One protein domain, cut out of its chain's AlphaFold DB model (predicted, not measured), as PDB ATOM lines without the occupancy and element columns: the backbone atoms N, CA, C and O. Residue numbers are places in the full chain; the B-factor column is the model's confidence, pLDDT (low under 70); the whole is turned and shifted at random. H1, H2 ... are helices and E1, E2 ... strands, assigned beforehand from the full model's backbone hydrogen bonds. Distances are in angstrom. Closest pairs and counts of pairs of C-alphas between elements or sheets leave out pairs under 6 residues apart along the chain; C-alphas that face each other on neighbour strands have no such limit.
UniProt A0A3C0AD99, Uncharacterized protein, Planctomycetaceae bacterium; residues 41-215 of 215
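Overview. This is residues 41 to 215 of the 215 residues of an uncharacterized protein of Planctomycetaceae bacterium (UniProt A0A3C0AD99). This body has little regular structure: long loops gather round a small twisted sheet, E2 E3 E4 E5, with one short helix, H1, over E3. The 175 printed residues hold E1 E2 E3 E4 E5 H1 in chain order, mixed in class, with 33 residues in named elements. The sheet is a meander, each strand the antiparallel neighbour of the one before. The whole printed part is compact, with a radius of gyration of the C-alphas of 15.1 A, and its C-alphas span 44 by 34 by 32 A along their three main axes.

Along the chain. Find E4, residues 178 to 183, 15.9 A long, from C-alpha 178 at (105.887, 159.836, 195.635). E2 is residues 69 to 72, E3 111 to 115, E5 188 to 192 and E1 64 to 67. H1, residues 197 to 205, ends at C-alpha 205, (115.889, 155.565, 179.091).

Arrangement. Within hydrogen-bond range, look for N 72 and O 112 in hairpin E2 and E3, 2.9 A; N 182 and O 113 in hairpin E3 and E4, 2.8 A; N 191 and O 179 in hairpin E4 and E5, 2.8 A. H1, with every O i to N i+4 pair within range, is on the sheet at a height of 10.2 A; its closest C-alphas to E3 are Ala 204 and Phe 111, 5.3 A. E1 and E2 meet only through their link.

Size, cuts and confidence. The printed part has no cut. Links E2 to E3 and E3 to E4 are long. pLDDT is under 70 in 25 residues, among them 142 to 148.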
ATOM      1  N   ALA A  41     126.587 148.290 206.827       92.06
ATOM      2  CA  ALA A  41     125.743 149.428 206.495       92.06
ATOM      3  C   ALA A  41     126.595 150.693 206.335       92.06
ATOM      4  O   ALA A  41     127.328 151.072 207.249       92.06
ATOM      5  N   ILE A  42     126.469 151.369 205.192       92.75
ATOM      6  CA  ILE A  42     127.156 152.637 204.936       92.75
ATOM      7  C   ILE A  42     126.109 153.757 204.950       92.75
ATOM      8  O   ILE A  42     125.234 153.768 204.082       92.75
ATOM      9  N   PRO A  43     126.190 154.723 205.885       92.56
ATOM     10  CA  PRO A  43     125.150 155.737 206.064       92.56
ATOM     11  C   PRO A  43     124.829 156.568 204.816       92.56
ATOM     12  O   PRO A  43     123.699 157.005 204.669       92.56
ATOM     13  N   VAL A  44     125.786 156.763 203.901       92.31
ATOM     14  CA  VAL A  44     125.563 157.535 202.660       92.31
ATOM     15  C   VAL A  44     124.558 156.876 201.708       92.31
ATOM     16  O   VAL A  44     123.926 157.563 200.917       92.31
ATOM     17  N   TYR A  45     124.394 155.555 201.792       93.81
ATOM     18  CA  TYR A  45     123.402 154.820 201.008       93.81
ATOM     19  C   TYR A  45     122.053 154.717 201.722       93.81
ATOM     20  O   TYR A  45     121.126 154.122 201.181       93.81
ATOM     21  N   MET A  46     121.924 155.273 202.926       93.69
ATOM     22  CA  MET A  46     120.695 155.232 203.707       93.69
ATOM     23  C   MET A  46     120.002 156.583 203.634       93.69
ATOM     24  O   MET A  46     120.635 157.627 203.790       93.69
ATOM     25  N   CYS A  47     118.687 156.565 203.440       93.06
ATOM     26  CA  CYS A  47     117.910 157.785 203.572       93.06
ATOM     27  C   CYS A  47     117.875 158.178 205.062       93.06
ATOM     28  O   CYS A  47     117.564 157.326 205.896       93.06
ATOM     29  N   PRO A  48     118.178 159.436 205.440       91.50
ATOM     30  CA  PRO A  48     118.194 159.849 206.845       91.50
ATOM     31  C   PRO A  48     116.855 159.667 207.573       91.50
ATOM     32  O   PRO A  48     116.835 159.562 208.796       91.50
ATOM     33  N   THR A  49     115.745 159.636 206.831       91.31
ATOM     34  CA  THR A  49     114.390 159.437 207.365       91.31
ATOM     35  C   THR A  49     113.878 158.009 207.199       91.31
ATOM     36  O   THR A  49     112.741 157.733 207.572       91.31
ATOM     37  N   ALA A  50     114.682 157.101 206.636       89.81
ATOM     38  CA  ALA A  50     114.299 155.707 206.477       89.81
ATOM     39  C   ALA A  50     114.168 155.023 207.840       89.81
ATOM     40  O   ALA A  50     115.113 154.993 208.629       89.81
ATOM     41  N   THR A  51     113.010 154.414 208.094       90.56
ATOM     42  CA  THR A  51     112.772 153.625 209.312       90.56
ATOM     43  C   THR A  51     112.892 152.121 209.082       90.56
ATOM     44  O   THR A  51     112.726 151.340 210.017       90.56
ATOM     45  N   ASP A  52     113.125 151.683 207.844       89.12
ATOM     46  CA  ASP A  52     113.263 150.269 207.514       89.12
ATOM     47  C   ASP A  52     114.626 149.691 207.938       89.12
ATOM     48  O   ASP A  52     115.621 150.421 208.004       89.12
ATOM     49  N   PRO A  53     114.712 148.373 208.199       89.50
ATOM     50  CA  PRO A  53     115.942 147.727 208.657       89.50
ATOM     51  C   PRO A  53     117.151 148.000 207.755       89.50
ATOM     52  O   PRO A  53     117.015 148.148 206.547       89.50
ATOM     53  N   LEU A  54     118.359 148.008 208.327       90.50
ATOM     54  CA  LEU A  54     119.603 148.234 207.573       90.50
ATOM     55  C   LEU A  54     119.995 147.059 206.666       90.50
ATOM     56  O   LEU A  54     120.790 147.231 205.746       90.50
ATOM     57  N   ILE A  55     119.461 145.870 206.940       86.94
ATOM     58  CA  ILE A  55     119.752 144.634 206.215       86.94
ATOM     59  C   ILE A  55     118.512 144.219 205.419       86.94
ATOM     60  O   ILE A  55     117.389 144.329 205.908       86.94
ATOM     61  N   ASN A  56     118.726 143.694 204.212       82.94
ATOM     62  CA  ASN A  56     117.717 143.021 203.396       82.94
ATOM     63  C   ASN A  56     117.806 141.490 203.575       82.94
ATOM     64  O   ASN A  56     118.475 140.840 202.769       82.94
ATOM     65  N   PRO A  57     117.157 140.888 204.588       70.81
ATOM     66  CA  PRO A  57     117.329 139.470 204.926       70.81
ATOM     67  C   PRO A  57     116.771 138.474 203.890       70.81
ATOM     68  O   PRO A  57     117.229 137.339 203.865       70.81
ATOM     69  N   GLY A  58     115.836 138.887 203.020       66.56
ATOM     70  CA  GLY A  58     115.210 138.020 201.999       66.56
ATOM     71  C   GLY A  58     115.515 138.373 200.539       66.56
ATOM     72  O   GLY A  58     115.240 137.582 199.643       66.56
ATOM     73  N   ARG A  59     116.124 139.540 200.269       70.88
ATOM     74  CA  ARG A  59     116.475 139.952 198.892       70.88
ATOM     75  C   ARG A  59     117.589 139.085 198.313       70.88
ATOM     76  O   ARG A  59     117.594 138.787 197.122       70.88
ATOM     77  N   VAL A  60     118.558 138.730 199.153       69.81
ATOM     78  CA  VAL A  60     119.657 137.834 198.801       69.81
ATOM     79  C   VAL A  60     119.956 136.942 199.995       69.81
ATOM     80  O   VAL A  60     119.968 137.428 201.130       69.81
ATOM     81  N   SER A  61     120.196 135.654 199.733       68.25
ATOM     82  CA  SER A  61     120.495 134.658 200.764       68.25
ATOM     83  C   SER A  61     121.581 135.151 201.726       68.25
ATOM     84  O   SER A  61     122.611 135.677 201.303       68.25
ATOM     85  N   GLY A  62     121.331 135.014 203.030       69.81
ATOM     86  CA  GLY A  62     122.242 135.451 204.091       69.81
ATOM     87  C   GLY A  62     122.118 136.919 204.513       69.81
ATOM     88  O   GLY A  62     122.730 137.290 205.514       69.81
ATOM     89  N   GLY A  63     121.308 137.723 203.812       77.94
ATOM     90  CA  GLY A  63     121.037 139.125 204.131       77.94
ATOM     91  C   GLY A  63     122.225 140.058 203.881       77.94
ATOM     92  O   GLY A  63     123.354 139.747 204.235       77.94
ATOM     93  N   HIS A  64     121.976 141.220 203.272       84.69
ATOM     94  CA  HIS A  64     123.028 142.191 202.930       84.69
ATOM     95  C   HIS A  64     122.599 143.616 203.246       84.69
ATOM     96  O   HIS A  64     121.396 143.894 203.306       84.69
ATOM     97  N   ALA A  65     123.563 144.515 203.464       89.88
ATOM     98  CA  ALA A  65     123.235 145.895 203.784       89.88
ATOM     99  C   ALA A  65     122.501 146.551 202.618       89.88
ATOM    100  O   ALA A  65     122.861 146.395 201.444       89.88
ATOM    101  N   LYS A  66     121.432 147.265 202.962       90.31
ATOM    102  CA  LYS A  66     120.596 147.912 201.970       90.31
ATOM    103  C   LYS A  66     121.258 149.171 201.408       90.31
ATOM    104  O   LYS A  66     122.227 149.698 201.948       90.31
ATOM    105  N   SER A  67     120.643 149.668 200.352       93.00
ATOM    106  CA  SER A  67     120.658 151.055 199.937       93.00
ATOM    107  C   SER A  67     119.205 151.514 199.805       93.00
ATOM    108  O   SER A  67     118.353 150.772 199.303       93.00
ATOM    109  N   ASN A  68     118.917 152.735 200.241       94.94
ATOM    110  CA  ASN A  68     117.670 153.431 199.938       94.94
ATOM    111  C   ASN A  68     117.708 154.125 198.572       94.94
ATOM    112  O   ASN A  68     116.812 154.892 198.245       94.94
ATOM    113  N   TYR A  69     118.730 153.844 197.768       95.56
ATOM    114  CA  TYR A  69     118.941 154.435 196.457       95.56
ATOM    115  C   TYR A  69     119.387 153.354 195.471       95.56
ATOM    116  O   TYR A  69     120.285 152.566 195.780       95.56
ATOM    117  N   ALA A  70     118.777 153.313 194.291       94.75
ATOM    118  CA  ALA A  70     119.194 152.433 193.203       94.75
ATOM    119  C   ALA A  70     119.430 153.226 191.923       94.75
ATOM    120  O   ALA A  70     118.688 154.160 191.620       94.75
ATOM    121  N   GLY A  71     120.443 152.817 191.161       94.56
ATOM    122  CA  GLY A  71     120.638 153.302 189.801       94.56
ATOM    123  C   GLY A  71     119.475 152.898 188.895       94.56
ATOM    124  O   GLY A  71     118.810 151.888 189.119       94.56
ATOM    125  N   ILE A  72     119.218 153.684 187.862       93.88
ATOM    126  CA  ILE A  72     118.137 153.437 186.913       93.88
ATOM    127  C   ILE A  72     118.694 152.781 185.653       93.88
ATOM    128  O   ILE A  72     119.590 153.318 185.001       93.88
ATOM    129  N   ALA A  73     118.144 151.611 185.331       92.12
ATOM    130  CA  ALA A  73     118.446 150.833 184.134       92.12
ATOM    131  C   ALA A  73     117.454 151.098 182.983       92.12
ATOM    132  O   ALA A  73     117.465 150.407 181.973       92.12
ATOM    133  N   GLY A  74     116.601 152.118 183.091       92.12
ATOM    134  CA  GLY A  74     115.604 152.416 182.062       92.12
ATOM    135  C   GLY A  74     114.387 151.513 182.186       92.12
ATOM    136  O   GLY A  74     113.949 151.221 183.298       92.12
ATOM    137  N   ILE A  75     113.835 151.081 181.053       91.69
ATOM    138  CA  ILE A  75     112.622 150.248 181.001       91.69
ATOM    139  C   ILE A  75     112.862 148.746 181.182       91.69
ATOM    140  O   ILE A  75     111.892 148.002 181.294       91.69
ATOM    141  N   ASP A  76     114.120 148.307 181.172       87.94
ATOM    142  CA  ASP A  76     114.532 146.913 181.342       87.94
ATOM    143  C   ASP A  76     115.899 146.852 182.033       87.94
ATOM    144  O   ASP A  76     116.734 147.740 181.896       87.94
ATOM    145  N   TRP A  77     116.181 145.760 182.736       85.25
ATOM    146  CA  TRP A  77     117.446 145.521 183.433       85.25
ATOM    147  C   TRP A  77     118.666 145.615 182.512       85.25
ATOM    148  O   TRP A  77     119.763 145.941 182.952       85.25
ATOM    149  N   THR A  78     118.495 145.371 181.212       83.69
ATOM    150  CA  THR A  78     119.594 145.449 180.244       83.69
ATOM    151  C   THR A  78     120.098 146.864 179.964       83.69
ATOM    152  O   THR A  78     121.098 146.998 179.254       83.69
ATOM    153  N   GLY A  79     119.468 147.905 180.519       87.81
ATOM    154  CA  GLY A  79     119.922 149.283 180.344       87.81
ATOM    155  C   GLY A  79     119.544 149.888 178.994       87.81
ATOM    156  O   GLY A  79     119.986 150.994 178.697       87.81
ATOM    157  N   VAL A  80     118.810 149.162 178.142       87.31
ATOM    158  CA  VAL A  80     118.542 149.547 176.750       87.31
ATOM    159  C   VAL A  80     117.109 149.219 176.371       87.31
ATOM    160  O   VAL A  80     116.655 148.091 176.546       87.31
ATOM    161  N   ASP A  81     116.428 150.185 175.769       89.12
ATOM    162  CA  ASP A  81     115.204 149.918 175.026       89.12
ATOM    163  C   ASP A  81     115.575 149.298 173.675       89.12
ATOM    164  O   ASP A  81     116.149 149.945 172.800       89.12
ATOM    165  N   THR A  82     115.266 148.015 173.492       86.56
ATOM    166  CA  THR A  82     115.606 147.278 172.267       86.56
ATOM    167  C   THR A  82     114.838 147.743 171.031       86.56
ATOM    168  O   THR A  82     115.241 147.416 169.916       86.56
ATOM    169  N   THR A  83     113.739 148.477 171.206       88.38
ATOM    170  CA  THR A  83     112.926 148.998 170.106       88.38
ATOM    171  C   THR A  83     113.519 150.285 169.542       88.38
ATOM    172  O   THR A  83     113.565 150.449 168.324       88.38
ATOM    173  N   THR A  84     113.995 151.182 170.405       88.00
ATOM    174  CA  THR A  84     114.546 152.492 170.007       88.00
ATOM    175  C   THR A  84     116.073 152.513 169.948       88.00
ATOM    176  O   THR A  84     116.661 153.304 169.214       88.00
ATOM    177  N   GLY A  85     116.734 151.637 170.706       87.75
ATOM    178  CA  GLY A  85     118.179 151.637 170.926       87.75
ATOM    179  C   GLY A  85     118.653 152.647 171.976       87.75
ATOM    180  O   GLY A  85     119.865 152.761 172.191       87.75
ATOM    181  N   PHE A  86     117.740 153.378 172.626       89.06
ATOM    182  CA  PHE A  86     118.080 154.325 173.687       89.06
ATOM    183  C   PHE A  86     118.550 153.612 174.946       89.06
ATOM    184  O   PHE A  86     118.199 152.459 175.202       89.06
ATOM    185  N   LYS A  87     119.396 154.297 175.716       88.81
ATOM    186  CA  LYS A  87     120.141 153.698 176.818       88.81
ATOM    187  C   LYS A  87     119.973 154.496 178.092       88.81
ATOM    188  O   LYS A  87     120.288 155.683 178.118       88.81
ATOM    189  N   ALA A  88     119.641 153.800 179.167       91.50
ATOM    190  CA  ALA A  88     119.752 154.343 180.506       91.50
ATOM    191  C   ALA A  88     121.216 154.542 180.919       91.50
ATOM    192  O   ALA A  88     122.151 153.989 180.324       91.50
ATOM    193  N   ILE A  89     121.420 155.343 181.966       91.88
ATOM    194  CA  ILE A  89     122.762 155.670 182.462       91.88
ATOM    195  C   ILE A  89     123.425 154.484 183.168       91.88
ATOM    196  O   ILE A  89     124.644 154.329 183.073       91.88
ATOM    197  N   PHE A  90     122.643 153.625 183.827       91.06
ATOM    198  CA  PHE A  90     123.125 152.380 184.420       91.06
ATOM    199  C   PHE A  90     122.597 151.162 183.658       91.06
ATOM    200  O   PHE A  90     121.620 151.230 182.919       91.06
ATOM    201  N   VAL A  91     123.270 150.028 183.838       85.19
ATOM    202  CA  VAL A  91     122.926 148.750 183.210       85.19
ATOM    203  C   VAL A  91     123.179 147.624 184.196       85.19
ATOM    204  O   VAL A  91     124.137 147.669 184.971       85.19
ATOM    205  N   ASP A  92     122.335 146.601 184.144       79.12
ATOM    206  CA  ASP A  92     122.592 145.350 184.826       79.12
ATOM    207  C   ASP A  92     123.477 144.427 183.975       79.12
ATOM    208  O   ASP A  92     123.122 143.989 182.873       79.12
ATOM    209  N   GLY A  93     124.677 144.147 184.478       69.44
ATOM    210  CA  GLY A  93     125.699 143.394 183.761       69.44
ATOM    211  C   GLY A  93     126.435 144.213 182.693       69.44
ATOM    212  O   GLY A  93     126.458 145.438 182.702       69.44
ATOM    213  N   THR A  94     127.119 143.529 181.777       60.88
ATOM    214  CA  THR A  94     128.115 144.153 180.883       60.88
ATOM    215  C   THR A  94     127.642 144.279 179.438       60.88
ATOM    216  O   THR A  94     128.457 144.176 178.521       60.88
ATOM    217  N   LYS A  95     126.334 144.431 179.191       67.50
ATOM    218  CA  LYS A  95     125.836 144.442 177.807       67.50
ATOM    219  C   LYS A  95     126.262 145.696 177.042       67.50
ATOM    220  O   LYS A  95     126.591 145.591 175.865       67.50
ATOM    221  N   TYR A  96     126.311 146.853 177.706       75.94
ATOM    222  CA  TYR A  96     126.619 148.134 177.070       75.94
ATOM    223  C   TYR A  96     127.371 149.070 178.019       75.94
ATOM    224  O   TYR A  96     127.315 148.922 179.234       75.94
ATOM    225  N   VAL A  97     128.087 150.040 177.449       80.75
ATOM    226  CA  VAL A  97     128.688 151.154 178.193       80.75
ATOM    227  C   VAL A  97     127.926 152.416 177.815       80.75
ATOM    228  O   VAL A  97     127.905 152.768 176.632       80.75
ATOM    229  N   THR A  98     127.333 153.078 178.805       87.44
ATOM    230  CA  THR A  98     126.689 154.386 178.648       87.44
ATOM    231  C   THR A  98     127.575 155.464 179.261       87.44
ATOM    232  O   THR A  98     128.159 155.282 180.330       87.44
ATOM    233  N   ARG A  99     127.731 156.587 178.564       88.38
ATOM    234  CA  ARG A  99     128.499 157.753 179.017       88.38
ATOM    235  C   ARG A  99     127.577 158.959 179.122       88.38
ATOM    236  O   ARG A  99     126.628 159.066 178.362       88.38
ATOM    237  N   MET A 100     127.919 159.928 179.972       87.44
ATOM    238  CA  MET A 100     127.147 161.180 180.089       87.44
ATOM    239  C   MET A 100     126.926 161.885 178.739       87.44
ATOM    240  O   MET A 100     125.843 162.388 178.477       87.44
ATOM    241  N   ARG A 101     127.925 161.865 177.844       88.94
ATOM    242  CA  ARG A 101     127.821 162.446 176.490       88.94
ATOM    243  C   ARG A 101     126.797 161.755 175.582       88.94
ATOM    244  O   ARG A 101     126.506 162.278 174.514       88.94
ATOM    245  N   ASP A 102     126.378 160.540 175.934       87.81
ATOM    246  CA  ASP A 102     125.449 159.768 175.118       87.81
ATOM    247  C   ASP A 102     124.011 160.284 175.318       87.81
ATOM    248  O   ASP A 102     123.161 159.903 174.532       87.81
ATOM    249  N   PHE A 103     123.754 161.164 176.303       90.12
ATOM    250  CA  PHE A 103     122.475 161.851 176.559       90.12
ATOM    251  C   PHE A 103     122.417 163.194 175.824       90.12
ATOM    252  O   PHE A 103     122.688 164.257 176.392       90.12
ATOM    253  N   ILE A 104     122.135 163.138 174.524       88.69
ATOM    254  CA  ILE A 104     122.184 164.293 173.613       88.69
ATOM    255  C   ILE A 104     120.971 165.219 173.741       88.69
ATOM    256  O   ILE A 104     121.043 166.373 173.326       88.69
ATOM    257  N   ASP A 105     119.881 164.737 174.334       87.25
ATOM    258  CA  ASP A 105     118.717 165.537 174.720       87.25
ATOM    259  C   ASP A 105     118.904 166.255 176.068       87.25
ATOM    260  O   ASP A 105     118.040 167.025 176.479       87.25
ATOM    261  N   GLY A 106     120.059 166.076 176.715       88.56
ATOM    262  CA  GLY A 106     120.488 166.806 177.903       88.56
ATOM    263  C   GLY A 106     120.434 165.966 179.178       88.56
ATOM    264  O   GLY A 106     119.451 165.299 179.483       88.56
ATOM    265  N   SER A 107     121.478 166.075 180.003       89.94
ATOM    266  CA  SER A 107     121.590 165.346 181.278       89.94
ATOM    267  C   SER A 107     120.474 165.668 182.284       89.94
ATOM    268  O   SER A 107     120.186 164.866 183.169       89.94
ATOM    269  N   SER A 108     119.820 166.821 182.148       91.69
ATOM    270  CA  SER A 108     118.683 167.232 182.981       91.69
ATOM    271  C   SER A 108     117.370 166.520 182.637       91.69
ATOM    272  O   SER A 108     116.401 166.657 183.384       91.69
ATOM    273  N   ASN A 109     117.323 165.777 181.525       90.75
ATOM    274  CA  ASN A 109     116.128 165.084 181.036       90.75
ATOM    275  C   ASN A 109     116.132 163.582 181.322       90.75
ATOM    276  O   ASN A 109     115.209 162.887 180.921       90.75
ATOM    277  N   THR A 110     117.151 163.064 182.010       93.06
ATOM    278  CA  THR A 110     117.255 161.633 182.306       93.06
ATOM    279  C   THR A 110     117.473 161.387 183.789       93.06
ATOM    280  O   THR A 110     118.330 162.017 184.418       93.06
ATOM    281  N   PHE A 111     116.722 160.439 184.348       94.94
ATOM    282  CA  PHE A 111     116.937 159.993 185.719       94.94
ATOM    283  C   PHE A 111     118.192 159.120 185.829       94.94
ATOM    284  O   PHE A 111     118.456 158.258 184.996       94.94
ATOM    285  N   ALA A 112     118.933 159.297 186.916       95.25
ATOM    286  CA  ALA A 112     120.092 158.490 187.257       95.25
ATOM    287  C   ALA A 112     119.827 157.549 188.429       95.25
ATOM    288  O   ALA A 112     120.125 156.358 188.345       95.25
ATOM    289  N   VAL A 113     119.274 158.067 189.522       96.94
ATOM    290  CA  VAL A 113     119.074 157.311 190.762       96.94
ATOM    291  C   VAL A 113     117.684 157.606 191.304       96.94
ATOM    292  O   VAL A 113     117.255 158.755 191.296       96.94
ATOM    293  N   GLY A 114     116.991 156.580 191.786       96.88
ATOM    294  CA  GLY A 114     115.692 156.714 192.444       96.88
ATOM    295  C   GLY A 114     115.701 156.120 193.848       96.88
ATOM    296  O   GLY A 114     116.521 155.247 194.162       96.88
ATOM    297  N   GLU A 115     114.775 156.576 194.689       97.06
ATOM    298  CA  GLU A 115     114.609 156.030 196.035       97.06
ATOM    299  C   GLU A 115     114.099 154.582 196.036       97.06
ATOM    300  O   GLU A 115     113.298 154.132 195.209       97.06
ATOM    301  N   LYS A 116     114.579 153.843 197.027       94.00
ATOM    302  CA  LYS A 116     114.187 152.482 197.353       94.00
ATOM    303  C   LYS A 116     113.847 152.415 198.829       94.00
ATOM    304  O   LYS A 116     114.556 152.941 199.684       94.00
ATOM    305  N   TYR A 117     112.807 151.662 199.133       91.19
ATOM    306  CA  TYR A 117     112.355 151.439 200.490       91.19
ATOM    307  C   TYR A 117     112.154 149.947 200.706       91.19
ATOM    308  O   TYR A 117     111.662 149.252 199.819       91.19
ATOM    309  N   ARG A 118     112.569 149.436 201.865       89.62
ATOM    310  CA  ARG A 118     112.225 148.078 202.265       89.62
ATOM    311  C   ARG A 118     110.923 148.110 203.059       89.62
ATOM    312  O   ARG A 118     110.858 148.717 204.121       89.62
ATOM    313  N   ARG A 119     109.926 147.368 202.589       89.00
ATOM    314  CA  ARG A 119     108.664 147.131 203.286       89.00
ATOM    315  C   ARG A 119     108.361 145.646 203.292       89.00
ATOM    316  O   ARG A 119     108.342 145.018 202.242       89.00
ATOM    317  N   ASP A 120     108.123 145.130 204.482       86.44
ATOM    318  CA  ASP A 120     107.787 143.738 204.748       86.44
ATOM    319  C   ASP A 120     106.464 143.748 205.512       86.44
ATOM    320  O   ASP A 120     106.358 144.439 206.531       86.44
ATOM    321  N   ILE A 121     105.438 143.113 204.951       84.50
ATOM    322  CA  ILE A 121     104.068 143.178 205.473       84.50
ATOM    323  C   ILE A 121     103.715 141.867 206.171       84.50
ATOM    324  O   ILE A 121     103.007 141.898 207.178       84.50
ATOM    325  N   ASP A 122     104.200 140.737 205.658       83.31
ATOM    326  CA  ASP A 122     103.852 139.414 206.176       83.31
ATOM    327  C   ASP A 122     104.913 138.802 207.105       83.31
ATOM    328  O   ASP A 122     104.639 137.814 207.789       83.31
ATOM    329  N   GLY A 123     106.108 139.401 207.178       77.56
ATOM    330  CA  GLY A 123     107.201 138.960 208.043       77.56
ATOM    331  C   GLY A 123     107.896 137.679 207.575       77.56
ATOM    332  O   GLY A 123     108.776 137.174 208.277       77.56
ATOM    333  N   THR A 124     107.522 137.130 206.415       71.31
ATOM    334  CA  THR A 124     108.088 135.891 205.867       71.31
ATOM    335  C   THR A 124     109.273 136.138 204.951       71.31
ATOM    336  O   THR A 124     110.040 135.208 204.715       71.31
ATOM    337  N   LEU A 125     109.490 137.377 204.487       63.06
ATOM    338  CA  LEU A 125     110.668 137.821 203.721       63.06
ATOM    339  C   LEU A 125     110.877 137.169 202.350       63.06
ATOM    340  O   LEU A 125     111.756 137.607 201.606       63.06
ATOM    341  N   THR A 126     110.130 136.113 202.041       57.66
ATOM    342  CA  THR A 126     110.349 135.222 200.898       57.66
ATOM    343  C   THR A 126     109.154 135.157 199.961       57.66
ATOM    344  O   THR A 126     109.299 134.718 198.820       57.66
ATOM    345  N   THR A 127     107.978 135.577 200.427       63.59
ATOM    346  CA  THR A 127     106.723 135.504 199.680       63.59
ATOM    347  C   THR A 127     106.323 136.916 199.309       63.59
ATOM    348  O   THR A 127     106.150 137.740 200.186       63.59
ATOM    349  N   GLN A 128     106.219 137.217 198.014       69.06
ATOM    350  CA  GLN A 128     105.854 138.564 197.579       69.06
ATOM    351  C   GLN A 128     104.374 138.807 197.869       69.06
ATOM    352  O   GLN A 128     103.511 138.202 197.225       69.06
ATOM    353  N   VAL A 129     104.084 139.711 198.798       76.19
ATOM    354  CA  VAL A 129     102.730 140.214 199.039       76.19
ATOM    355  C   VAL A 129     102.576 141.593 198.400       76.19
ATOM    356  O   VAL A 129     103.512 142.390 198.332       76.19
ATOM    357  N   ALA A 130     101.382 141.885 197.882       77.81
ATOM    358  CA  ALA A 130     101.092 143.190 197.298       77.81
ATOM    359  C   ALA A 130     101.368 144.318 198.311       77.81
ATOM    360  O   ALA A 130     100.874 144.289 199.439       77.81
ATOM    361  N   GLY A 131     102.142 145.322 197.891       79.44
ATOM    362  CA  GLY A 131     102.557 146.444 198.736       79.44
ATOM    363  C   GLY A 131     103.861 146.218 199.506       79.44
ATOM    364  O   GLY A 131     104.293 147.120 200.224       79.44
ATOM    365  N   GLU A 132     104.497 145.056 199.367       87.31
ATOM    366  CA  GLU A 132     105.865 144.852 199.834       87.31
ATOM    367  C   GLU A 132     106.878 145.464 198.881       87.31
ATOM    368  O   GLU A 132     106.663 145.547 197.673       87.31
ATOM    369  N   TYR A 133     108.015 145.857 199.441       88.38
ATOM    370  CA  TYR A 133     109.108 146.441 198.686       88.38
ATOM    371  C   TYR A 133     110.434 145.904 199.169       88.38
ATOM    372  O   TYR A 133     110.706 145.769 200.365       88.38
ATOM    373  N   TYR A 134     111.325 145.696 198.217       86.25
ATOM    374  CA  TYR A 134     112.713 145.463 198.519       86.25
ATOM    375  C   TYR A 134     113.517 146.759 198.459       86.25
ATOM    376  O   TYR A 134     113.592 147.408 197.412       86.25
ATOM    377  N   GLY A 135     114.246 147.056 199.538       88.25
ATOM    378  CA  GLY A 135     115.350 148.014 199.496       88.25
ATOM    379  C   GLY A 135     116.445 147.506 198.557       88.25
ATOM    380  O   GLY A 135     116.613 146.292 198.411       88.25
ATOM    381  N   ALA A 136     117.178 148.398 197.891       90.06
ATOM    382  CA  ALA A 136     118.343 148.005 197.094       90.06
ATOM    383  C   ALA A 136     119.441 147.425 197.991       90.06
ATOM    384  O   ALA A 136     119.353 147.539 199.209       90.06
ATOM    385  N   VAL A 137     120.468 146.800 197.424       88.25
ATOM    386  CA  VAL A 137     121.741 146.568 198.133       88.25
ATOM    387  C   VAL A 137     122.716 147.663 197.732       88.25
ATOM    388  O   VAL A 137     122.600 148.212 196.639       88.25
ATOM    389  N   TRP A 138     123.664 148.006 198.599       88.81
ATOM    390  CA  TRP A 138     124.623 149.063 198.269       88.81
ATOM    391  C   TRP A 138     125.756 148.589 197.347       88.81
ATOM    392  O   TRP A 138     126.353 149.396 196.639       88.81
ATOM    393  N   VAL A 139     126.047 147.284 197.327       85.75
ATOM    394  CA  VAL A 139     127.080 146.699 196.466       85.75
ATOM    395  C   VAL A 139     126.773 145.246 196.125       85.75
ATOM    396  O   VAL A 139     126.181 144.506 196.910       85.75
ATOM    397  N   GLY A 140     127.264 144.845 194.957       78.56
ATOM    398  CA  GLY A 140     127.354 143.465 194.521       78.56
ATOM    399  C   GLY A 140     126.146 142.957 193.737       78.56
ATOM    400  O   GLY A 140     125.141 143.640 193.547       78.56
ATOM    401  N   ILE A 141     126.284 141.731 193.237       71.94
ATOM    402  CA  ILE A 141     125.307 141.034 192.403       71.94
ATOM    403  C   ILE A 141     124.841 139.770 193.128       71.94
ATOM    404  O   ILE A 141     125.666 138.990 193.606       71.94
ATOM    405  N   ALA A 142     123.530 139.537 193.197       63.94
ATOM    406  CA  ALA A 142     123.015 138.270 193.706       63.94
ATOM    407  C   ALA A 142     123.389 137.122 192.742       63.94
ATOM    408  O   ALA A 142     123.199 137.274 191.533       63.94
ATOM    409  N   PRO A 143     123.916 135.989 193.243       51.78
ATOM    410  CA  PRO A 143     124.536 134.950 192.410       51.78
ATOM    411  C   PRO A 143     123.602 134.325 191.359       51.78
ATOM    412  O   PRO A 143     124.081 133.963 190.288       51.78
ATOM    413  N   ASP A 144     122.286 134.282 191.600       47.22
ATOM    414  CA  ASP A 144     121.371 133.453 190.798       47.22
ATOM    415  C   ASP A 144     120.357 134.220 189.932       47.22
ATOM    416  O   ASP A 144     119.699 133.621 189.085       47.22
ATOM    417  N   VAL A 145     120.225 135.543 190.090       48.72
ATOM    418  CA  VAL A 145     119.142 136.311 189.431       48.72
ATOM    419  C   VAL A 145     119.600 137.269 188.337       48.72
ATOM    420  O   VAL A 145     118.756 137.900 187.709       48.72
ATOM    421  N   ARG A 146     120.912 137.383 188.066       47.78
ATOM    422  CA  ARG A 146     121.479 138.360 187.102       47.78
ATOM    423  C   ARG A 146     121.002 139.804 187.322       47.78
ATOM    424  O   ARG A 146     121.144 140.613 186.416       47.78
ATOM    425  N   ALA A 147     120.447 140.085 188.499       55.59
ATOM    426  CA  ALA A 147     119.962 141.386 188.884       55.59
ATOM    427  C   ALA A 147     120.944 141.959 189.908       55.59
ATOM    428  O   ALA A 147     120.980 141.523 191.068       55.59
ATOM    429  N   ALA A 148     121.799 142.885 189.494       60.56
ATOM    430  CA  ALA A 148     122.505 143.736 190.421       60.56
ATOM    431  C   ALA A 148     121.427 144.525 191.172       60.56
ATOM    432  O   ALA A 148     120.863 145.493 190.675       60.56
ATOM    433  N   ASN A 149     121.134 144.117 192.407       76.50
ATOM    434  CA  ASN A 149     120.141 144.751 193.281       76.50
ATOM    435  C   ASN A 149     120.503 146.206 193.669       76.50
ATOM    436  O   ASN A 149     119.894 146.768 194.576       76.50
ATOM    437  N   VAL A 150     121.513 146.773 193.006       86.19
ATOM    438  CA  VAL A 150     121.990 148.157 193.021       86.19
ATOM    439  C   VAL A 150     121.310 149.015 191.942       86.19
ATOM    440  O   VAL A 150     121.390 150.239 192.015       86.19
ATOM    441  N   VAL A 151     120.644 148.400 190.952       89.38
ATOM    442  CA  VAL A 151     119.850 149.084 189.918       89.38
ATOM    443  C   VAL A 151     118.381 148.642 189.941       89.38
ATOM    444  O   VAL A 151     118.018 147.673 190.611       89.38
ATOM    445  N   GLY A 152     117.523 149.384 189.243       90.25
ATOM    446  CA  GLY A 152     116.096 149.122 189.070       90.25
ATOM    447  C   GLY A 152     115.581 149.645 187.729       90.25
ATOM    448  O   GLY A 152     116.208 150.506 187.113       90.25
ATOM    449  N   GLN A 153     114.428 149.139 187.295       92.19
ATOM    450  CA  GLN A 153     113.750 149.578 186.072       92.19
ATOM    451  C   GLN A 153     112.494 150.409 186.373       92.19
ATOM    452  O   GLN A 153     111.828 150.200 187.388       92.19
ATOM    453  N   LEU A 154     112.158 151.304 185.448       94.12
ATOM    454  CA  LEU A 154     110.899 152.039 185.347       94.12
ATOM    455  C   LEU A 154     110.198 151.573 184.068       94.12
ATOM    456  O   LEU A 154     110.219 152.260 183.050       94.12
ATOM    457  N   ALA A 155     109.650 150.357 184.095       92.81
ATOM    458  CA  ALA A 155     108.976 149.756 182.944       92.81
ATOM    459  C   ALA A 155     107.651 150.483 182.615       92.81
ATOM    460  O   ALA A 155     107.006 150.989 183.540       92.81
ATOM    461  N   PRO A 156     107.230 150.514 181.335       92.75
ATOM    462  CA  PRO A 156     106.084 151.300 180.869       92.75
ATOM    463  C   PRO A 156     104.740 150.785 181.391       92.75
ATOM    464  O   PRO A 156     104.658 149.798 182.140       92.75
ATOM    465  N   THR A 157     103.678 151.490 181.001       93.88
ATOM    466  CA  THR A 157     102.286 151.209 181.360       93.88
ATOM    467  C   THR A 157     101.917 149.749 181.099       93.88
ATOM    468  O   THR A 157     102.321 149.138 180.110       93.88
ATOM    469  N   GLY A 158     101.136 149.168 182.014       90.44
ATOM    470  CA  GLY A 158     100.793 147.741 182.016       90.44
ATOM    471  C   GLY A 158     101.747 146.878 182.849       90.44
ATOM    472  O   GLY A 158     101.491 145.690 183.038       90.44
ATOM    473  N   SER A 159     102.812 147.470 183.398       91.06
ATOM    474  CA  SER A 159     103.672 146.848 184.405       91.06
ATOM    475  C   SER A 159     103.376 147.375 185.816       91.06
ATOM    476  O   SER A 159     102.709 148.389 185.992       91.06
ATOM    477  N   SER A 160     103.908 146.716 186.848       90.75
ATOM    478  CA  SER A 160     103.752 147.125 188.253       90.75
ATOM    479  C   SER A 160     104.915 147.983 188.788       90.75
ATOM    480  O   SER A 160     105.071 148.112 190.003       90.75
ATOM    481  N   TYR A 161     105.735 148.563 187.900       92.62
ATOM    482  CA  TYR A 161     106.975 149.294 188.224       92.62
ATOM    483  C   TYR A 161     106.825 150.819 188.365       92.62
ATOM    484  O   TYR A 161     107.837 151.516 188.444       92.62
ATOM    485  N   ALA A 162     105.598 151.342 188.426       93.38
ATOM    486  CA  ALA A 162     105.362 152.737 188.802       93.38
ATOM    487  C   ALA A 162     105.988 153.069 190.175       93.38
ATOM    488  O   ALA A 162     106.274 152.171 190.973       93.38
ATOM    489  N   VAL A 163     106.197 154.357 190.463       95.06
ATOM    490  CA  VAL A 163     106.661 154.808 191.787       95.06
ATOM    491  C   VAL A 163     105.640 154.392 192.846       95.06
ATOM    492  O   VAL A 163     104.449 154.606 192.653       95.06
ATOM    493  N   ASN A 164     106.094 153.761 193.935       94.06
ATOM    494  CA  ASN A 164     105.223 153.118 194.933       94.06
ATOM    495  C   ASN A 164     104.225 152.112 194.311       94.06
ATOM    496  O   ASN A 164     103.163 151.837 194.866       94.06
ATOM    497  N   GLY A 165     104.561 151.540 193.151       91.44
ATOM    498  CA  GLY A 165     103.722 150.592 192.423       91.44
ATOM    499  C   GLY A 165     103.592 149.231 193.113       91.44
ATOM    500  O   GLY A 165     104.085 149.008 194.215       91.44
ATOM    501  N   GLY A 166     102.921 148.285 192.456       88.88
ATOM    502  CA  GLY A 166     102.666 146.953 193.024       88.88
ATOM    503  C   GLY A 166     103.851 145.978 192.979       88.88
ATOM    504  O   GLY A 166     103.768 144.899 193.559       88.88
ATOM    505  N   SER A 167     104.932 146.303 192.263       88.38
ATOM    506  CA  SER A 167     106.122 145.452 192.168       88.38
ATOM    507  C   SER A 167     106.976 145.582 193.422       88.38
ATOM    508  O   SER A 167     107.374 146.685 193.788       88.38
ATOM    509  N   VAL A 168     107.423 144.456 193.977       86.88
ATOM    510  CA  VAL A 168     108.438 144.445 195.047       86.88
ATOM    511  C   VAL A 168     109.756 145.113 194.635       86.88
ATOM    512  O   VAL A 168     110.548 145.546 195.474       86.88
ATOM    513  N   ASN A 169     109.999 145.235 193.328       87.62
ATOM    514  CA  ASN A 169     111.179 145.879 192.768       87.62
ATOM    515  C   ASN A 169     110.956 147.346 192.376       87.62
ATOM    516  O   ASN A 169     111.939 147.997 192.017       87.62
ATOM    517  N   ALA A 170     109.737 147.882 192.492       91.75
ATOM    518  CA  ALA A 170     109.427 149.273 192.172       91.75
ATOM    519  C   ALA A 170     110.313 150.256 192.950       91.75
ATOM    520  O   ALA A 170     110.712 149.996 194.092       91.75
ATOM    521  N   PHE A 171     110.628 151.391 192.332       95.31
ATOM    522  CA  PHE A 171     111.130 152.537 193.082       95.31
ATOM    523  C   PHE A 171     110.055 152.978 194.071       95.31
ATOM    524  O   PHE A 171     108.876 153.032 193.726       95.31
ATOM    525  N   ALA A 172     110.452 153.203 195.318       94.31
ATOM    526  CA  ALA A 172     109.504 153.395 196.402       94.31
ATOM    527  C   ALA A 172     110.116 154.202 197.540       94.31
ATOM    528  O   ALA A 172     111.318 154.108 197.805       94.31
ATOM    529  N   SER A 173     109.265 154.944 198.240       94.50
ATOM    530  CA  SER A 173     109.647 155.792 199.363       94.50
ATOM    531  C   SER A 173     108.576 155.797 200.453       94.50
ATOM    532  O   SER A 173     107.422 155.444 200.222       94.50
ATOM    533  N   GLN A 174     108.964 156.201 201.664       92.81
ATOM    534  CA  GLN A 174     108.018 156.467 202.758       92.81
ATOM    535  C   GLN A 174     107.425 157.876 202.681       92.81
ATOM    536  O   GLN A 174     106.513 158.204 203.441       92.81
ATOM    537  N   HIS A 175     107.957 158.728 201.806       94.31
ATOM    538  CA  HIS A 175     107.414 160.055 201.586       94.31
ATOM    539  C   HIS A 175     106.021 159.958 200.958       94.31
ATOM    540  O   HIS A 175     105.782 159.197 200.024       94.31
ATOM    541  N   THR A 176     105.075 160.724 201.496       94.31
ATOM    542  CA  THR A 176     103.691 160.700 201.026       94.31
ATOM    543  C   THR A 176     103.597 161.195 199.585       94.31
ATOM    544  O   THR A 176     104.052 162.295 199.283       94.31
ATOM    545  N   GLY A 177     102.953 160.408 198.721       95.19
ATOM    546  CA  GLY A 177     102.589 160.808 197.363       95.19
ATOM    547  C   GLY A 177     103.669 160.615 196.300       95.19
ATOM    548  O   GLY A 177     103.463 161.061 195.174       95.19
ATOM    549  N   GLY A 178     104.811 159.992 196.611       95.75
ATOM    550  CA  GLY A 178     105.887 159.836 195.635       95.75
ATOM    551  C   GLY A 178     107.248 159.479 196.219       95.75
ATOM    552  O   GLY A 178     107.356 158.975 197.335       95.75
ATOM    553  N   ALA A 179     108.295 159.744 195.442       96.75
ATOM    554  CA  ALA A 179     109.681 159.449 195.789       96.75
ATOM    555  C   ALA A 179     110.647 160.463 195.161       96.75
ATOM    556  O   ALA A 179     110.341 161.075 194.137       96.75
ATOM    557  N   HIS A 180     111.831 160.633 195.746       97.12
ATOM    558  CA  HIS A 180     112.873 161.479 195.163       97.12
ATOM    559  C   HIS A 180     113.655 160.753 194.068       97.12
ATOM    560  O   HIS A 180     114.020 159.581 194.194       97.12
ATOM    561  N   PHE A 181     113.962 161.491 193.006       97.62
ATOM    562  CA  PHE A 181     114.800 161.040 191.904       97.62
ATOM    563  C   PHE A 181     115.892 162.064 191.608       97.62
ATOM    564  O   PHE A 181     115.651 163.270 191.588       97.62
ATOM    565  N   LEU A 182     117.096 161.555 191.372       96.81
ATOM    566  CA  LEU A 182     118.273 162.288 190.931       96.81
ATOM    567  C   LEU A 182     118.369 162.217 189.406       96.81
ATOM    568  O   LEU A 182     118.282 161.130 188.839       96.81
ATOM    569  N   PHE A 183     118.618 163.346 188.761       95.62
ATOM    570  CA  PHE A 183     118.943 163.468 187.342       95.62
ATOM    571  C   PHE A 183     120.453 163.369 187.104       95.62
ATOM    572  O   PHE A 183     121.251 163.579 188.019       95.62
ATOM    573  N   ILE A 184     120.866 163.071 185.869       94.75
ATOM    574  CA  ILE A 184     122.294 162.930 185.514       94.75
ATOM    575  C   ILE A 184     123.081 164.224 185.788       94.75
ATOM    576  O   ILE A 184     124.263 164.168 186.118       94.75
ATOM    577  N   ASP A 185     122.432 165.384 185.690       94.38
ATOM    578  CA  ASP A 185     123.029 166.693 185.979       94.38
ATOM    579  C   ASP A 185     123.163 167.023 187.480       94.38
ATOM    580  O   ASP A 185     123.720 168.062 187.833       94.38
ATOM    581  N   GLY A 186     122.668 166.155 188.367       94.38
ATOM    582  CA  GLY A 186     122.704 166.350 189.813       94.38
ATOM    583  C   GLY A 186     121.438 166.968 190.415       94.38
ATOM    584  O   GLY A 186     121.354 167.074 191.640       94.38
ATOM    585  N   ARG A 187     120.437 167.353 189.610       95.25
ATOM    586  CA  ARG A 187     119.146 167.837 190.123       95.25
ATOM    587  C   ARG A 187     118.422 166.713 190.856       95.25
ATOM    588  O   ARG A 187     118.305 165.612 190.332       95.25
ATOM    589  N   VAL A 188     117.865 167.009 192.024       95.75
ATOM    590  CA  VAL A 188     116.930 166.112 192.717       95.75
ATOM    591  C   VAL A 188     115.526 166.691 192.618       95.75
ATOM    592  O   VAL A 188     115.335 167.885 192.847       95.75
ATOM    593  N   GLN A 189     114.548 165.854 192.291       96.06
ATOM    594  CA  GLN A 189     113.145 166.244 192.225       96.06
ATOM    595  C   GLN A 189     112.259 165.178 192.866       96.06
ATOM    596  O   GLN A 189     112.537 163.983 192.775       96.06
ATOM    597  N   PHE A 190     111.192 165.624 193.527       96.62
ATOM    598  CA  PHE A 190     110.146 164.738 194.016       96.62
ATOM    599  C   PHE A 190     109.210 164.364 192.865       96.62
ATOM    600  O   PHE A 190     108.697 165.243 192.170       96.62
ATOM    601  N   ILE A 191     109.010 163.067 192.661       96.88
ATOM    602  CA  ILE A 191     108.232 162.499 191.565       96.88
ATOM    603  C   ILE A 191     106.977 161.860 192.140       96.88
ATOM    604  O   ILE A 191     107.064 160.979 192.996       96.88
ATOM    605  N   SER A 192     105.822 162.314 191.658       96.38
ATOM    606  CA  SER A 192     104.518 161.817 192.088       96.38
ATOM    607  C   SER A 192     104.346 160.335 191.758       96.38
ATOM    608  O   SER A 192     104.665 159.895 190.655       96.38
ATOM    609  N   GLU A 193     103.751 159.581 192.679       95.19
ATOM    610  CA  GLU A 193     103.305 158.203 192.426       95.19
ATOM    611  C   GLU A 193     102.168 158.117 191.395       95.19
ATOM    612  O   GLU A 193     101.913 157.055 190.839       95.19
ATOM    613  N   ASN A 194     101.528 159.250 191.088       94.62
ATOM    614  CA  ASN A 194     100.487 159.367 190.065       94.62
ATOM    615  C   ASN A 194     101.022 159.866 188.712       94.62
ATOM    616  O   ASN A 194     100.230 160.177 187.821       94.62
ATOM    617  N   MET A 195     102.343 160.015 188.558       93.00
ATOM    618  CA  MET A 195     102.930 160.410 187.282       93.00
ATOM    619  C   MET A 195     102.638 159.353 186.211       93.00
ATOM    620  O   MET A 195     102.672 158.153 186.478       93.00
ATOM    621  N   ASP A 196     102.378 159.814 184.987       92.69
ATOM    622  CA  ASP A 196     102.200 158.936 183.833       92.69
ATOM    623  C   ASP A 196     103.408 157.997 183.677       92.69
ATOM    624  O   ASP A 196     104.565 158.431 183.628       92.69
ATOM    625  N   GLN A 197     103.130 156.697 183.631       92.81
ATOM    626  CA  GLN A 197     104.167 155.679 183.684       92.81
ATOM    627  C   GLN A 197     105.002 155.636 182.402       92.81
ATOM    628  O   GLN A 197     106.208 155.409 182.474       92.81
ATOM    629  N   ASP A 198     104.413 155.940 181.245       92.31
ATOM    630  CA  ASP A 198     105.157 156.003 179.987       92.31
ATOM    631  C   ASP A 198     106.089 157.221 179.961       92.31
ATOM    632  O   ASP A 198     107.202 157.136 179.435       92.31
ATOM    633  N   LYS A 199     105.703 158.337 180.598       92.06
ATOM    634  CA  LYS A 199     106.623 159.463 180.834       92.06
ATOM    635  C   LYS A 199     107.782 159.069 181.750       92.06
ATOM    636  O   LYS A 199     108.921 159.416 181.447       92.06
ATOM    637  N   LEU A 200     107.526 158.345 182.845       92.88
ATOM    638  CA  LEU A 200     108.594 157.849 183.726       92.88
ATOM    639  C   LEU A 200     109.585 156.969 182.955       92.88
ATOM    640  O   LEU A 200     110.796 157.154 183.064       92.88
ATOM    641  N   SER A 201     109.068 156.047 182.144       93.19
ATOM    642  CA  SER A 201     109.852 155.144 181.299       93.19
ATOM    643  C   SER A 201     110.696 155.862 180.251       93.19
ATOM    644  O   SER A 201     111.862 155.509 180.046       93.19
ATOM    645  N   ALA A 202     110.133 156.890 179.617       91.75
ATOM    646  CA  ALA A 202     110.847 157.741 178.674       91.75
ATOM    647  C   ALA A 202     112.047 158.435 179.342       91.75
ATOM    648  O   ALA A 202     113.186 158.270 178.907       91.75
ATOM    649  N   ILE A 203     111.811 159.105 180.475       93.50
ATOM    650  CA  ILE A 203     112.853 159.805 181.246       93.50
ATOM    651  C   ILE A 203     113.910 158.820 181.778       93.50
ATOM    652  O   ILE A 203     115.076 159.175 181.928       93.50
ATOM    653  N   ALA A 204     113.544 157.568 182.060       92.94
ATOM    654  CA  ALA A 204     114.474 156.551 182.553       92.94
ATOM    655  C   ALA A 204     115.469 156.051 181.488       92.94
ATOM    656  O   ALA A 204     116.560 155.597 181.835       92.94
ATOM    657  N   THR A 205     115.089 156.099 180.209       88.94
ATOM    658  CA  THR A 205     115.889 155.565 179.091       88.94
ATOM    659  C   THR A 205     116.644 156.671 178.346       88.94
ATOM    660  O   THR A 205     117.625 156.378 177.665       88.94
ATOM    661  N   GLY A 206     116.237 157.934 178.530       85.56
ATOM    662  CA  GLY A 206     116.855 159.118 177.927       85.56
ATOM    663  C   GLY A 206     116.798 159.130 176.395       85.56
ATOM    664  O   GLY A 206     116.292 158.199 175.769       85.56
ATOM    665  N   ASN A 207     117.363 160.172 175.782       80.88
ATOM    666  CA  ASN A 207     117.531 160.341 174.331       80.88
ATOM    667  C   ASN A 207     116.267 160.280 173.469       80.88
ATOM    668  O   ASN A 207     116.373 160.231 172.241       80.88
ATOM    669  N   ASP A 208     115.078 160.334 174.060       74.94
ATOM    670  CA  ASP A 208     113.829 160.326 173.303       74.94
ATOM    671  C   ASP A 208     113.500 161.696 172.689       74.94
ATOM    672  O   ASP A 208     112.501 161.848 171.980       74.94
ATOM    673  N   GLY A 209     114.368 162.687 172.931       67.94
ATOM    674  CA  GLY A 209     114.236 164.045 172.425       67.94
ATOM    675  C   GLY A 209     113.126 164.829 173.118       67.94
ATOM    676  O   GLY A 209     112.801 165.933 172.673       67.94
ATOM    677  N   LYS A 210     112.531 164.286 174.187       67.62
ATOM    678  CA  LYS A 210     111.511 164.966 174.974       67.62
ATOM    679  C   LYS A 210     112.150 165.611 176.189       67.62
ATOM    680  O   LYS A 210     113.004 165.056 176.871       67.62
ATOM    681  N   VAL A 211     111.686 166.818 176.484       68.38
ATOM    682  CA  VAL A 211     112.008 167.465 177.753       68.38
ATOM    683  C   VAL A 211     111.282 166.710 178.860       68.38
ATOM    684  O   VAL A 211     110.090 166.412 178.725       68.38
ATOM    685  N   ALA A 212     111.987 166.423 179.955       65.94
ATOM    686  CA  ALA A 212     111.396 165.841 181.150       65.94
ATOM    687  C   ALA A 212     110.445 166.862 181.800       65.94
ATOM    688  O   ALA A 212     110.816 167.595 182.717       65.94
ATOM    689  N   ASN A 213     109.211 166.921 181.301       67.06
ATOM    690  CA  ASN A 213     108.121 167.679 181.901       67.06
ATOM    691  C   ASN A 213     107.455 166.795 182.956       67.06
ATOM    692  O   ASN A 213     106.716 165.860 182.635       67.06
ATOM    693  N   ILE A 214     107.797 167.081 184.208       68.25
ATOM    694  CA  ILE A 214     107.437 166.299 185.399       68.25
ATOM    695  C   ILE A 214     106.261 166.958 186.154       68.25
ATOM    696  O   ILE A 214     105.810 166.439 187.170       68.25
ATOM    697  N   GLU A 215     105.777 168.102 185.657       54.84
ATOM    698  CA  GLU A 215     104.574 168.797 186.143       54.84
ATOM    699  C   GLU A 215     103.273 168.119 185.687       54.84
ATOM    700  O   GLU A 215     103.217 167.617 184.534       54.84
TER     701      GLU A 215